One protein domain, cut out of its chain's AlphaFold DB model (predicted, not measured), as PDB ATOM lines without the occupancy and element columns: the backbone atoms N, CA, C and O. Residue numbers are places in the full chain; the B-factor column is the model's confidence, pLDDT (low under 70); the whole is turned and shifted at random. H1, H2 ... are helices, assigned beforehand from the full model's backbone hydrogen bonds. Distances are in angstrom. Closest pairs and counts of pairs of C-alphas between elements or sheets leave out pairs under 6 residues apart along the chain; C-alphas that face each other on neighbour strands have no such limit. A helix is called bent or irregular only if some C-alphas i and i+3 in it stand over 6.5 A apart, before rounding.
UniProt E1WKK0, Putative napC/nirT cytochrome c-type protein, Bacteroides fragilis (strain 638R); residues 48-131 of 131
ATOM      1  N   PRO A  48      46.570 -20.322  88.922       93.25
ATOM      2  CA  PRO A  48      46.945 -19.114  88.188       93.25
ATOM      3  C   PRO A  48      46.027 -18.785  87.001       93.25
ATOM      4  O   PRO A  48      45.899 -17.613  86.634       93.25
ATOM      5  N   ALA A  49      45.355 -19.776  86.402       91.81
ATOM      6  CA  ALA A  49      44.408 -19.551  85.310       91.81
ATOM      7  C   ALA A  49      43.213 -18.673  85.733       91.81
ATOM      8  O   ALA A  49      42.647 -17.958  84.903       91.81
ATOM      9  N   ALA A  50      42.857 -18.654  87.023       92.50
ATOM     10  CA  ALA A  50      41.802 -17.782  87.537       92.50
ATOM     11  C   ALA A  50      42.174 -16.289  87.443       92.50
ATOM     12  O   ALA A  50      41.294 -15.441  87.273       92.50
ATOM     13  N   CYS A  51      43.467 -15.952  87.508       90.44
ATOM     14  CA  CYS A  51      43.946 -14.569  87.433       90.44
ATOM     15  C   CYS A  51      43.756 -13.959  86.036       90.44
ATOM     16  O   CYS A  51      43.602 -12.747  85.920       90.44
ATOM     17  N   VAL A  52      43.697 -14.788  84.988       93.31
ATOM     18  CA  VAL A  52      43.488 -14.362  83.590       93.31
ATOM     19  C   VAL A  52      42.060 -14.548  83.090       93.31
ATOM     20  O   VAL A  52      41.800 -14.401  81.898       93.31
ATOM     21  N   ASN A  53      41.100 -14.781  83.987       92.00
ATOM     22  CA  ASN A  53      39.682 -14.629  83.646       92.00
ATOM     23  C   ASN A  53      39.365 -13.197  83.157       92.00
ATOM     24  O   ASN A  53      38.420 -13.003  82.394       92.00
ATOM     25  N   CYS A  54      40.187 -12.210  83.543       90.50
ATOM     26  CA  CYS A  54      40.155 -10.848  83.020       90.50
ATOM     27  C   CYS A  54      41.369 -10.587  82.115       90.50
ATOM     28  O   CYS A  54      42.517 -10.710  82.543       90.50
ATOM     29  N   HIS A  55      41.125 -10.130  80.886       92.19
ATOM     30  CA  HIS A  55      42.167  -9.861  79.884       92.19
ATOM     31  C   HIS A  55      43.228  -8.835  80.328       92.19
ATOM     32  O   HIS A  55      44.385  -8.942  79.929       92.19
ATOM     33  N   ILE A  56      42.865  -7.873  81.186       92.75
ATOM     34  CA  ILE A  56      43.780  -6.853  81.724       92.75
ATOM     35  C   ILE A  56      44.951  -7.457  82.524       92.75
ATOM     36  O   ILE A  56      46.019  -6.857  82.618       92.75
ATOM     37  N   MET A  57      44.783  -8.674  83.050       94.94
ATOM     38  CA  MET A  57      45.838  -9.407  83.753       94.94
ATOM     39  C   MET A  57      46.754 -10.206  82.813       94.94
ATOM     40  O   MET A  57      47.777 -10.726  83.257       94.94
ATOM     41  N   GLY A  58      46.433 -10.289  81.519       95.44
ATOM     42  CA  GLY A  58      47.161 -11.090  80.530       95.44
ATOM     43  C   GLY A  58      48.672 -10.825  80.487       95.44
ATOM     44  O   GLY A  58      49.439 -11.783  80.591       95.44
ATOM     45  N   PRO A  59      49.134  -9.561  80.408       95.12
ATOM     46  CA  PRO A  59      50.565  -9.259  80.413       95.12
ATOM     47  C   PRO A  59      51.283  -9.723  81.690       95.12
ATOM     48  O   PRO A  59      52.390 -10.246  81.608       95.12
ATOM     49  N   TYR A  60      50.648  -9.588  82.858       95.00
ATOM     50  CA  TYR A  60      51.223  -9.978  84.154       95.00
ATOM     51  C   TYR A  60      51.300 -11.496  84.315       95.00
ATOM     52  O   TYR A  60      52.276 -12.029  84.838       95.00
ATOM     53  N   TYR A  61      50.291 -12.209  83.818       96.50
ATOM     54  CA  TYR A  61      50.343 -13.662  83.760       96.50
ATOM     55  C   TYR A  61      51.435 -14.143  82.809       96.50
ATOM     56  O   TYR A  61      52.182 -15.050  83.156       96.50
ATOM     57  N   ALA A  62      51.574 -13.523  81.633       96.88
ATOM     58  CA  ALA A  62      52.603 -13.899  80.671       96.88
ATOM     59  C   ALA A  62      54.018 -13.694  81.237       96.88
ATOM     60  O   ALA A  62      54.875 -14.558  81.048       96.88
ATOM     61  N   THR A  63      54.271 -12.597  81.956       96.31
ATOM     62  CA  THR A  63      55.575 -12.361  82.594       96.31
ATOM     63  C   THR A  63      55.836 -13.337  83.738       96.31
ATOM     64  O   THR A  63      56.934 -13.885  83.808       96.31
ATOM     65  N   TRP A  64      54.838 -13.629  84.583       96.25
ATOM     66  CA  TRP A  64      54.944 -14.682  85.600       96.25
ATOM     67  C   TRP A  64      55.234 -16.046  84.961       96.25
ATOM     68  O   TRP A  64      56.189 -16.708  85.368       96.25
ATOM     69  N   PHE A  65      54.480 -16.428  83.927       96.62
ATOM     70  CA  PHE A  65      54.588 -17.717  83.242       96.62
ATOM     71  C   PHE A  65      55.996 -17.956  82.681       96.62
ATOM     72  O   PHE A  65      56.540 -19.047  82.839       96.62
ATOM     73  N   HIS A  66      56.616 -16.924  82.100       97.25
ATOM     74  CA  HIS A  66      57.982 -16.992  81.566       97.25
ATOM     75  C   HIS A  66      59.085 -16.766  82.617       97.25
ATOM     76  O   HIS A  66      60.269 -16.848  82.288       97.25
ATOM     77  N   SER A  67      58.736 -16.471  83.870       95.00
ATOM     78  CA  SER A  67      59.707 -16.266  84.949       95.00
ATOM     79  C   SER A  67      60.110 -17.582  85.626       95.00
ATOM     80  O   SER A  67      59.516 -18.635  85.412       95.00
ATOM     81  N   SER A  68      61.102 -17.528  86.517       93.81
ATOM     82  CA  SER A  68      61.432 -18.657  87.396       93.81
ATOM     83  C   SER A  68      60.318 -18.995  88.393       93.81
ATOM     84  O   SER A  68      60.264 -20.127  88.867       93.81
ATOM     85  N   HIS A  69      59.441 -18.036  88.706       93.25
ATOM     86  CA  HIS A  69      58.433 -18.178  89.757       93.25
ATOM     87  C   HIS A  69      57.334 -19.162  89.339       93.25
ATOM     88  O   HIS A  69      56.847 -19.906  90.180       93.25
ATOM     89  N   SER A  70      57.000 -19.256  88.047       94.31
ATOM     90  CA  SER A  70      55.966 -20.183  87.556       94.31
ATOM     91  C   SER A  70      56.289 -21.660  87.775       94.31
ATOM     92  O   SER A  70      55.393 -22.498  87.707       94.31
ATOM     93  N   ARG A  71      57.555 -21.993  88.055       91.88
ATOM     94  CA  ARG A  71      57.988 -23.369  88.323       91.88
ATOM     95  C   ARG A  71      57.549 -23.861  89.700       91.88
ATOM     96  O   ARG A  71      57.258 -25.043  89.841       91.88
ATOM     97  N   ASN A  72      57.517 -22.961  90.684       91.12
ATOM     98  CA  ASN A  72      57.389 -23.320  92.099       91.12
ATOM     99  C   ASN A  72      56.302 -22.536  92.851       91.12
ATOM    100  O   ASN A  72      55.965 -22.918  93.968       91.12
ATOM    101  N   ALA A  73      55.762 -21.461  92.273       92.88
ATOM    102  CA  ALA A  73      54.839 -20.555  92.945       92.88
ATOM    103  C   ALA A  73      53.656 -20.168  92.056       92.88
ATOM    104  O   ALA A  73      53.802 -19.822  90.879       92.88
ATOM    105  N   THR A  74      52.473 -20.156  92.661       93.94
ATOM    106  CA  THR A  74      51.257 -19.595  92.070       93.94
ATOM    107  C   THR A  74      51.190 -18.085  92.293       93.94
ATOM    108  O   THR A  74      51.928 -17.514  93.098       93.94
ATOM    109  N   CYS A  75      50.254 -17.410  91.622       93.94
ATOM    110  CA  CYS A  75      50.024 -15.982  91.839       93.94
ATOM    111  C   CYS A  75      49.715 -15.678  93.316       93.94
ATOM    112  O   CYS A  75      50.238 -14.713  93.874       93.94
ATOM    113  N   ASN A  76      48.909 -16.522  93.967       93.81
ATOM    114  CA  ASN A  76      48.490 -16.307  95.352       93.81
ATOM    115  C   ASN A  76      49.617 -16.549  96.363       93.81
ATOM    116  O   ASN A  76      49.570 -15.953  97.434       93.81
ATOM    117  N   ASP A  77      50.641 -17.341  96.029       93.62
ATOM    118  CA  ASP A  77      51.808 -17.524  96.906       93.62
ATOM    119  C   ASP A  77      52.602 -16.225  97.093       93.62
ATOM    120  O   ASP A  77      53.231 -16.034  98.130       93.62
ATOM    121  N   CYS A  78      52.524 -15.307  96.124       93.81
ATOM    122  CA  CYS A  78      53.095 -13.966  96.234       93.81
ATOM    123  C   CYS A  78      52.051 -12.928  96.667       93.81
ATOM    124  O   CYS A  78      52.337 -12.091  97.517       93.81
ATOM    125  N   HIS A  79      50.841 -12.971  96.106       94.19
ATOM    126  CA  HIS A  79      49.857 -11.890  96.239       94.19
ATOM    127  C   HIS A  79      48.892 -12.019  97.422       94.19
ATOM    128  O   HIS A  79      48.170 -11.062  97.695       94.19
ATOM    129  N   VAL A  80      48.847 -13.158  98.122       94.12
ATOM    130  CA  VAL A  80      47.897 -13.381  99.221       94.12
ATOM    131  C   VAL A  80      48.647 -13.753 100.508       94.12
ATOM    132  O   VAL A  80      49.552 -14.589 100.472       94.12
ATOM    133  N   PRO A  81      48.292 -13.158 101.662       93.12
ATOM    134  CA  PRO A  81      48.865 -13.529 102.950       93.12
ATOM    135  C   PRO A  81      48.541 -14.980 103.316       93.12
ATOM    136  O   PRO A  81      47.492 -15.515 102.948       93.12
ATOM    137  N   TYR A  82      49.419 -15.613 104.092       87.69
ATOM    138  CA  TYR A  82      49.276 -17.021 104.465       87.69
ATOM    139  C   TYR A  82      49.430 -17.310 105.954       87.69
ATOM    140  O   TYR A  82      49.405 -18.474 106.349       87.69
ATOM    141  N   GLU A  83      49.555 -16.280 106.790       86.50
ATOM    142  CA  GLU A  83      49.798 -16.446 108.225       86.50
ATOM    143  C   GLU A  83      48.687 -17.264 108.892       86.50
ATOM    144  O   GLU A  83      48.943 -18.008 109.834       86.50
ATOM    145  N   ASN A  84      47.450 -17.145 108.399       90.38
ATOM    146  CA  ASN A  84      46.352 -18.040 108.747       90.38
ATOM    147  C   ASN A  84      45.249 -18.039 107.664       90.38
ATOM    148  O   ASN A  84      45.143 -17.084 106.886       90.38
ATOM    149  N   PRO A  85      44.379 -19.069 107.634       91.12
ATOM    150  CA  PRO A  85      43.313 -19.178 106.639       91.12
ATOM    151  C   PRO A  85      42.329 -18.003 106.648       91.12
ATOM    152  O   PRO A  85      41.871 -17.588 105.589       91.12
ATOM    153  N   VAL A  86      42.012 -17.439 107.819       94.62
ATOM    154  CA  VAL A  86      41.066 -16.317 107.925       94.62
ATOM    155  C   VAL A  86      41.632 -15.088 107.221       94.62
ATOM    156  O   VAL A  86      40.968 -14.512 106.364       94.62
ATOM    157  N   LYS A  87      42.884 -14.725 107.515       92.19
ATOM    158  CA  LYS A  87      43.563 -13.587 106.890       92.19
ATOM    159  C   LYS A  87      43.718 -13.786 105.382       92.19
ATOM    160  O   LYS A  87      43.436 -12.852 104.634       92.19
ATOM    161  N   LYS A  88      44.062 -15.003 104.938       92.31
ATOM    162  CA  LYS A  88      44.107 -15.375 103.512       92.31
ATOM    163  C   LYS A  88      42.785 -15.048 102.815       92.31
ATOM    164  O   LYS A  88      42.769 -14.334 101.816       92.31
ATOM    165  N   TRP A  89      41.675 -15.558 103.347       93.94
ATOM    166  CA  TRP A  89      40.361 -15.420 102.716       93.94
ATOM    167  C   TRP A  89      39.791 -14.007 102.798       93.94
ATOM    168  O   TRP A  89      39.208 -13.540 101.821       93.94
ATOM    169  N   VAL A  90      39.994 -13.307 103.916       94.94
ATOM    170  CA  VAL A  90      39.583 -11.903 104.063       94.94
ATOM    171  C   VAL A  90      40.334 -11.027 103.067       94.94
ATOM    172  O   VAL A  90      39.697 -10.293 102.314       94.94
ATOM    173  N   PHE A  91      41.662 -11.157 102.997       94.75
ATOM    174  CA  PHE A  91      42.475 -10.384 102.060       94.75
ATOM    175  C   PHE A  91      42.092 -10.683 100.610       94.75
ATOM    176  O   PHE A  91      41.805  -9.769  99.843       94.75
ATOM    177  N   LYS A  92      41.996 -11.969 100.247       93.94
ATOM    178  CA  LYS A  92      41.605 -12.403  98.900       93.94
ATOM    179  C   LYS A  92      40.225 -11.876  98.497       93.94
ATOM    180  O   LYS A  92      40.040 -11.446  97.362       93.94
ATOM    181  N   GLY A  93      39.266 -11.887  99.424       93.31
ATOM    182  CA  GLY A  93      37.931 -11.336  99.202       93.31
ATOM    183  C   GLY A  93      37.949  -9.819  99.016       93.31
ATOM    184  O   GLY A  93      37.364  -9.315  98.061       93.31
ATOM    185  N   MET A  94      38.640  -9.087  99.895       94.44
ATOM    186  CA  MET A  94      38.740  -7.626  99.822       94.44
ATOM    187  C   MET A  94      39.446  -7.155  98.547       94.44
ATOM    188  O   MET A  94      38.929  -6.278  97.851       94.44
ATOM    189  N   ASP A  95      40.584  -7.761  98.215       93.69
ATOM    190  CA  ASP A  95      41.363  -7.437  97.018       93.69
ATOM    191  C   ASP A  95      40.592  -7.794  95.736       93.69
ATOM    192  O   ASP A  95      40.437  -6.961  94.838       93.69
ATOM    193  N   GLY A  96      39.971  -8.979  95.693       91.62
ATOM    194  CA  GLY A  96      39.108  -9.392  94.586       91.62
ATOM    195  C   GLY A  96      37.919  -8.449  94.368       91.62
ATOM    196  O   GLY A  96      37.667  -8.022  93.239       91.62
ATOM    197  N   MET A  97      37.215  -8.057  95.438       93.06
ATOM    198  CA  MET A  97      36.115  -7.085  95.352       93.06
ATOM    199  C   MET A  97      36.595  -5.719  94.860       93.06
ATOM    200  O   MET A  97      35.907  -5.077  94.065       93.06
ATOM    201  N   ARG A  98      37.785  -5.280  95.285       93.88
ATOM    202  CA  ARG A  98      38.385  -4.027  94.817       93.88
ATOM    203  C   ARG A  98      38.682  -4.073  93.319       93.88
ATOM    204  O   ARG A  98      38.355  -3.113  92.624       93.88
ATOM    205  N   HIS A  99      39.252  -5.167  92.812       92.56
ATOM    206  CA  HIS A  99      39.496  -5.337  91.377       92.56
ATOM    207  C   HIS A  99      38.203  -5.253  90.564       92.56
ATOM    208  O   HIS A  99      38.149  -4.518  89.577       92.56
ATOM    209  N   VAL A 100      37.144  -5.935  91.012       91.50
ATOM    210  CA  VAL A 100      35.826  -5.873  90.361       91.50
ATOM    211  C   VAL A 100      35.262  -4.452  90.394       91.50
ATOM    212  O   VAL A 100      34.817  -3.953  89.365       91.50
ATOM    213  N   ALA A 101      35.319  -3.770  91.539       94.44
ATOM    214  CA  ALA A 101      34.809  -2.407  91.674       94.44
ATOM    215  C   ALA A 101      35.534  -1.417  90.747       94.44
ATOM    216  O   ALA A 101      34.886  -0.610  90.080       94.44
ATOM    217  N   VAL A 102      36.865  -1.500  90.659       94.06
ATOM    218  CA  VAL A 102      37.666  -0.646  89.769       94.06
ATOM    219  C   VAL A 102      37.341  -0.936  88.305       94.06
ATOM    220  O   VAL A 102      37.098  -0.004  87.547       94.06
ATOM    221  N   PHE A 103      37.253  -2.211  87.925       91.12
ATOM    222  CA  PHE A 103      36.938  -2.603  86.551       91.12
ATOM    223  C   PHE A 103      35.527  -2.167  86.127       91.12
ATOM    224  O   PHE A 103      35.336  -1.635  85.036       91.12
ATOM    225  N   LEU A 104      34.526  -2.330  87.002       91.69
ATOM    226  CA  LEU A 104      33.149  -1.903  86.721       91.69
ATOM    227  C   LEU A 104      33.007  -0.382  86.615       91.69
ATOM    228  O   LEU A 104      32.168   0.104  85.859       91.69
ATOM    229  N   THR A 105      33.817   0.370  87.360       96.25
ATOM    230  CA  THR A 105      33.797   1.841  87.347       96.25
ATOM    231  C   THR A 105      34.734   2.455  86.308       96.25
ATOM    232  O   THR A 105      34.761   3.678  86.187       96.25
ATOM    233  N   ARG A 106      35.465   1.634  85.537       92.81
ATOM    234  CA  ARG A 106      36.507   2.075  84.593       92.81
ATOM    235  C   ARG A 106      37.585   2.942  85.255       92.81
ATOM    236  O   ARG A 106      38.010   3.964  84.722       92.81
ATOM    237  N   GLY A 107      37.951   2.576  86.482       93.88
ATOM    238  CA  GLY A 107      38.936   3.283  87.299       93.88
ATOM    239  C   GLY A 107      40.367   2.762  87.139       93.88
ATOM    240  O   GLY A 107      41.232   3.107  87.951       93.88
ATOM    241  N   GLU A 108      40.618   1.867  86.183       93.00
ATOM    242  CA  GLU A 108      41.944   1.330  85.904       93.00
ATOM    243  C   GLU A 108      42.929   2.422  85.467       93.00
ATOM    244  O   GLU A 108      42.569   3.428  84.863       93.00
ATOM    245  N   LYS A 109      44.206   2.220  85.798       90.38
ATOM    246  CA  LYS A 109      45.302   3.081  85.346       90.38
ATOM    247  C   LYS A 109      45.985   2.432  84.151       90.38
ATOM    248  O   LYS A 109      46.139   1.213  84.146       90.38
ATOM    249  N   ASP A 110      46.524   3.248  83.248       89.19
ATOM    250  CA  ASP A 110      47.337   2.768  82.117       89.19
ATOM    251  C   ASP A 110      48.516   1.900  82.580       89.19
ATOM    252  O   ASP A 110      48.884   0.917  81.941       89.19
ATOM    253  N   VAL A 111      49.088   2.248  83.737       90.50
ATOM    254  CA  VAL A 111      50.134   1.471  84.401       90.50
ATOM    255  C   VAL A 111      49.604   0.974  85.737       90.50
ATOM    256  O   VAL A 111      49.493   1.740  86.703       90.50
ATOM    257  N   LEU A 112      49.302  -0.323  85.811       92.62
ATOM    258  CA  LEU A 112      48.919  -0.946  87.072       92.62
ATOM    259  C   LEU A 112      50.153  -1.093  87.958       92.62
ATOM    260  O   LEU A 112      51.227  -1.512  87.529       92.62
ATOM    261  N   ARG A 113      49.989  -0.724  89.224       92.94
ATOM    262  CA  ARG A 113      51.000  -0.890  90.264       92.94
ATOM    263  C   ARG A 113      50.332  -1.494  91.481       92.94
ATOM    264  O   ARG A 113      49.181  -1.162  91.771       92.94
ATOM    265  N   ALA A 114      51.071  -2.333  92.200       93.25
ATOM    266  CA  ALA A 114      50.635  -2.808  93.500       93.25
ATOM    267  C   ALA A 114      50.343  -1.603  94.403       93.25
ATOM    268  O   ALA A 114      51.118  -0.643  94.463       93.25
ATOM    269  N   ASN A 115      49.199  -1.639  95.079       93.19
ATOM    270  CA  ASN A 115      48.934  -0.691  96.149       93.19
ATOM    271  C   ASN A 115      49.865  -1.002  97.341       93.19
ATOM    272  O   ASN A 115      50.533  -2.036  97.365       93.19
ATOM    273  N   LYS A 116      49.917  -0.101  98.328       95.88
ATOM    274  CA  LYS A 116      50.814  -0.247  99.483       95.88
ATOM    275  C   LYS A 116      50.607  -1.577 100.225       95.88
ATOM    276  O   LYS A 116      51.581  -2.243 100.546       95.88
ATOM    277  N   GLU A 117      49.357  -1.972 100.434       93.88
ATOM    278  CA  GLU A 117      48.995  -3.191 101.161       93.88
ATOM    279  C   GLU A 117      49.437  -4.452 100.403       93.88
ATOM    280  O   GLU A 117      50.129  -5.306 100.954       93.88
ATOM    281  N   SER A 118      49.126  -4.537  99.106       94.06
ATOM    282  CA  SER A 118      49.567  -5.646  98.255       94.06
ATOM    283  C   SER A 118      51.094  -5.703  98.154       94.06
ATOM    284  O   SER A 118      51.660  -6.791  98.166       94.06
ATOM    285  N   ALA A 119      51.779  -4.557  98.076       95.88
ATOM    286  CA  ALA A 119      53.241  -4.509  98.016       95.88
ATOM    287  C   ALA A 119      53.896  -5.047  99.302       95.88
ATOM    288  O   ALA A 119      54.877  -5.786  99.222       95.88
ATOM    289  N   GLU A 120      53.337  -4.723 100.471       95.25
ATOM    290  CA  GLU A 120      53.790  -5.267 101.757       95.25
ATOM    291  C   GLU A 120      53.593  -6.789 101.825       95.25
ATOM    292  O   GLU A 120      54.517  -7.507 102.206       95.25
ATOM    293  N   VAL A 121      52.434  -7.300 101.388       94.69
ATOM    294  CA  VAL A 121      52.172  -8.751 101.315       94.69
ATOM    295  C   VAL A 121      53.167  -9.453 100.391       94.69
ATOM    296  O   VAL A 121      53.772 -10.445 100.793       94.69
ATOM    297  N   ILE A 122      53.389  -8.916  99.188       95.06
ATOM    298  CA  ILE A 122      54.339  -9.478  98.217       95.06
ATOM    299  C   ILE A 122      55.747  -9.540  98.812       95.06
ATOM    300  O   ILE A 122      56.417 -10.568  98.709       95.06
ATOM    301  N   MET A 123      56.196  -8.464  99.465       94.88
ATOM    302  CA  MET A 123      57.529  -8.429 100.063       94.88
ATOM    303  C   MET A 123      57.661  -9.414 101.231       94.88
ATOM    304  O   MET A 123      58.669 -10.114 101.333       94.88
ATOM    305  N   ASN A 124      56.640  -9.520 102.083       93.81
ATOM    306  CA  ASN A 124      56.636 -10.477 103.190       93.81
ATOM    307  C   ASN A 124      56.709 -11.923 102.679       93.81
ATOM    308  O   ASN A 124      57.550 -12.696 103.140       93.81
ATOM    309  N   ASN A 125      55.902 -12.258 101.670       93.00
ATOM    310  CA  ASN A 125      55.895 -13.582 101.050       93.00
ATOM    311  C   ASN A 125      57.232 -13.906 100.352       93.00
ATOM    312  O   ASN A 125      57.700 -15.044 100.409       93.00
ATOM    313  N   CYS A 126      57.883 -12.899  99.758       91.38
ATOM    314  CA  CYS A 126      59.223 -13.017  99.178       91.38
ATOM    315  C   CYS A 126      60.275 -13.387 100.238       91.38
ATOM    316  O   CYS A 126      60.997 -14.377 100.085       91.38
ATOM    317  N   ILE A 127      60.339 -12.640 101.348       91.44
ATOM    318  CA  ILE A 127      61.328 -12.865 102.419       91.44
ATOM    319  C   ILE A 127      61.143 -14.243 103.064       91.44
ATOM    320  O   ILE A 127      62.118 -14.894 103.441       91.44
ATOM    321  N   GLN A 128      59.901 -14.710 103.164       82.50
ATOM    322  CA  GLN A 128      59.582 -15.992 103.780       82.50
ATOM    323  C   GLN A 128      59.817 -17.211 102.856       82.50
ATOM    324  O   GLN A 128      59.518 -18.336 103.254       82.50
ATOM    325  N   LYS A 129      60.405 -17.007 101.662       64.19
ATOM    326  CA  LYS A 129      60.850 -18.040 100.703       64.19
ATOM    327  C   LYS A 129      59.797 -19.104 100.367       64.19
ATOM    328  O   LYS A 129      60.068 -20.302 100.441       64.19
ATOM    329  N   ARG A 130      58.606 -18.673  99.943       61.19
ATOM    330  CA  ARG A 130      57.637 -19.551  99.252       61.19
ATOM    331  C   ARG A 130      57.632 -19.396  97.729       61.19
ATOM    332  O   ARG A 130      56.657 -19.769  97.084       61.19
ATOM    333  N   VAL A 131      58.737 -18.901  97.166       56.12
ATOM    334  CA  VAL A 131      58.995 -18.891  95.722       56.12
ATOM    335  C   VAL A 131      60.309 -19.581  95.383       56.12
ATOM    336  O   VAL A 131      61.285 -19.336  96.126       56.12
TER     337      VAL A 131
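AT A GLANCE: This is residues 48 to 131 of the 131 residues of the protein "Putative napC/nirT cytochrome c-type protein" of Bacteroides fragilis (strain 638R) (UniProt E1WKK0). An open set of five helices with few contacts is arranged round the short helix H3, with the helical hairpin of H1 and H2 on one side and H4 and H5 on the other. The long helix H4 runs past H3 without touching it, H5 packs on H3, and residues 106 to 115 lead from the far end of H4 to H5. The printed part has 84 residues with five named helices, H1 to H5 in order along the chain, and no named strand; the class is all helix. The whole is compact, with a radius of gyration of the C-alphas of 13.0 A, and rounded, spanning 35 by 31 by 21 A.

HOW THE PARTS SIT: Look first at H4, residues 85 to 105, which touches no helix. It is near H3, residues 75 to 79, with 6 pairs of C-alphas within 10 A. It is also near H5, residues 116 to 127, with 5 such pairs. Go to Cys 78 and Ile 122 to see H3 and H5 touch: their C-alphas, the closest of the two helices, are 5.1 A apart. H3 and H1, residues 48 to 53, only just touch, with 3 pairs of C-alphas within 8 A; the closest are those of Pro 48 and Cys 75, 5.7 A apart. H1 and H2, residues 55 to 65, form a helical hairpin and touch, their closest C-alphas being those of Val 52 and Gly 58, 5.8 A apart. They run opposite ways at a shallow tilt of 21 degrees. H2 is apart from H4 and from H5, and only just apart from H3, the closest C-alphas being 8.1 A apart. In the backbones of H3, H4 and H5 every O i to N i+4 pair is within hydrogen-bond range; in H2 5 of 7 are, and in H1 0 of 2, beside 3 of 3 O i to N i+3 pairs.

IN THESE COORDINATES: Find C-alpha 85 at (43.313, -19.178, 106.639); from there H4 runs 30.1 A to C-alpha 105 at (33.797, 1.841, 87.347). H5 covers 16.7 A from C-alpha 116 to C-alpha 127, at (61.328, -12.865, 102.419). H3 measures 6.0 A from C-alpha 75 to C-alpha 79. H1 begins at C-alpha 48, at (46.945, -19.114, 88.188), and spans 9.7 A to C-alpha 53. H2 spans 15.1 A from C-alpha 55 to C-alpha 65 and is irregular: C-alphas 56 and 59 are 7.3 A apart.

THE WHOLE: The two C-alphas farthest apart, those of Thr 105 and Lys 129, are 36.1 A apart. The printed part has no cut. The links H1 to H2 and H3 to H4 are tight, and those from H2 to H3 and H4 to H5 are short. The mean pLDDT of the printed part is 92.0; look to residues 129 to 131, which end at the chain's last residue, for values under 70.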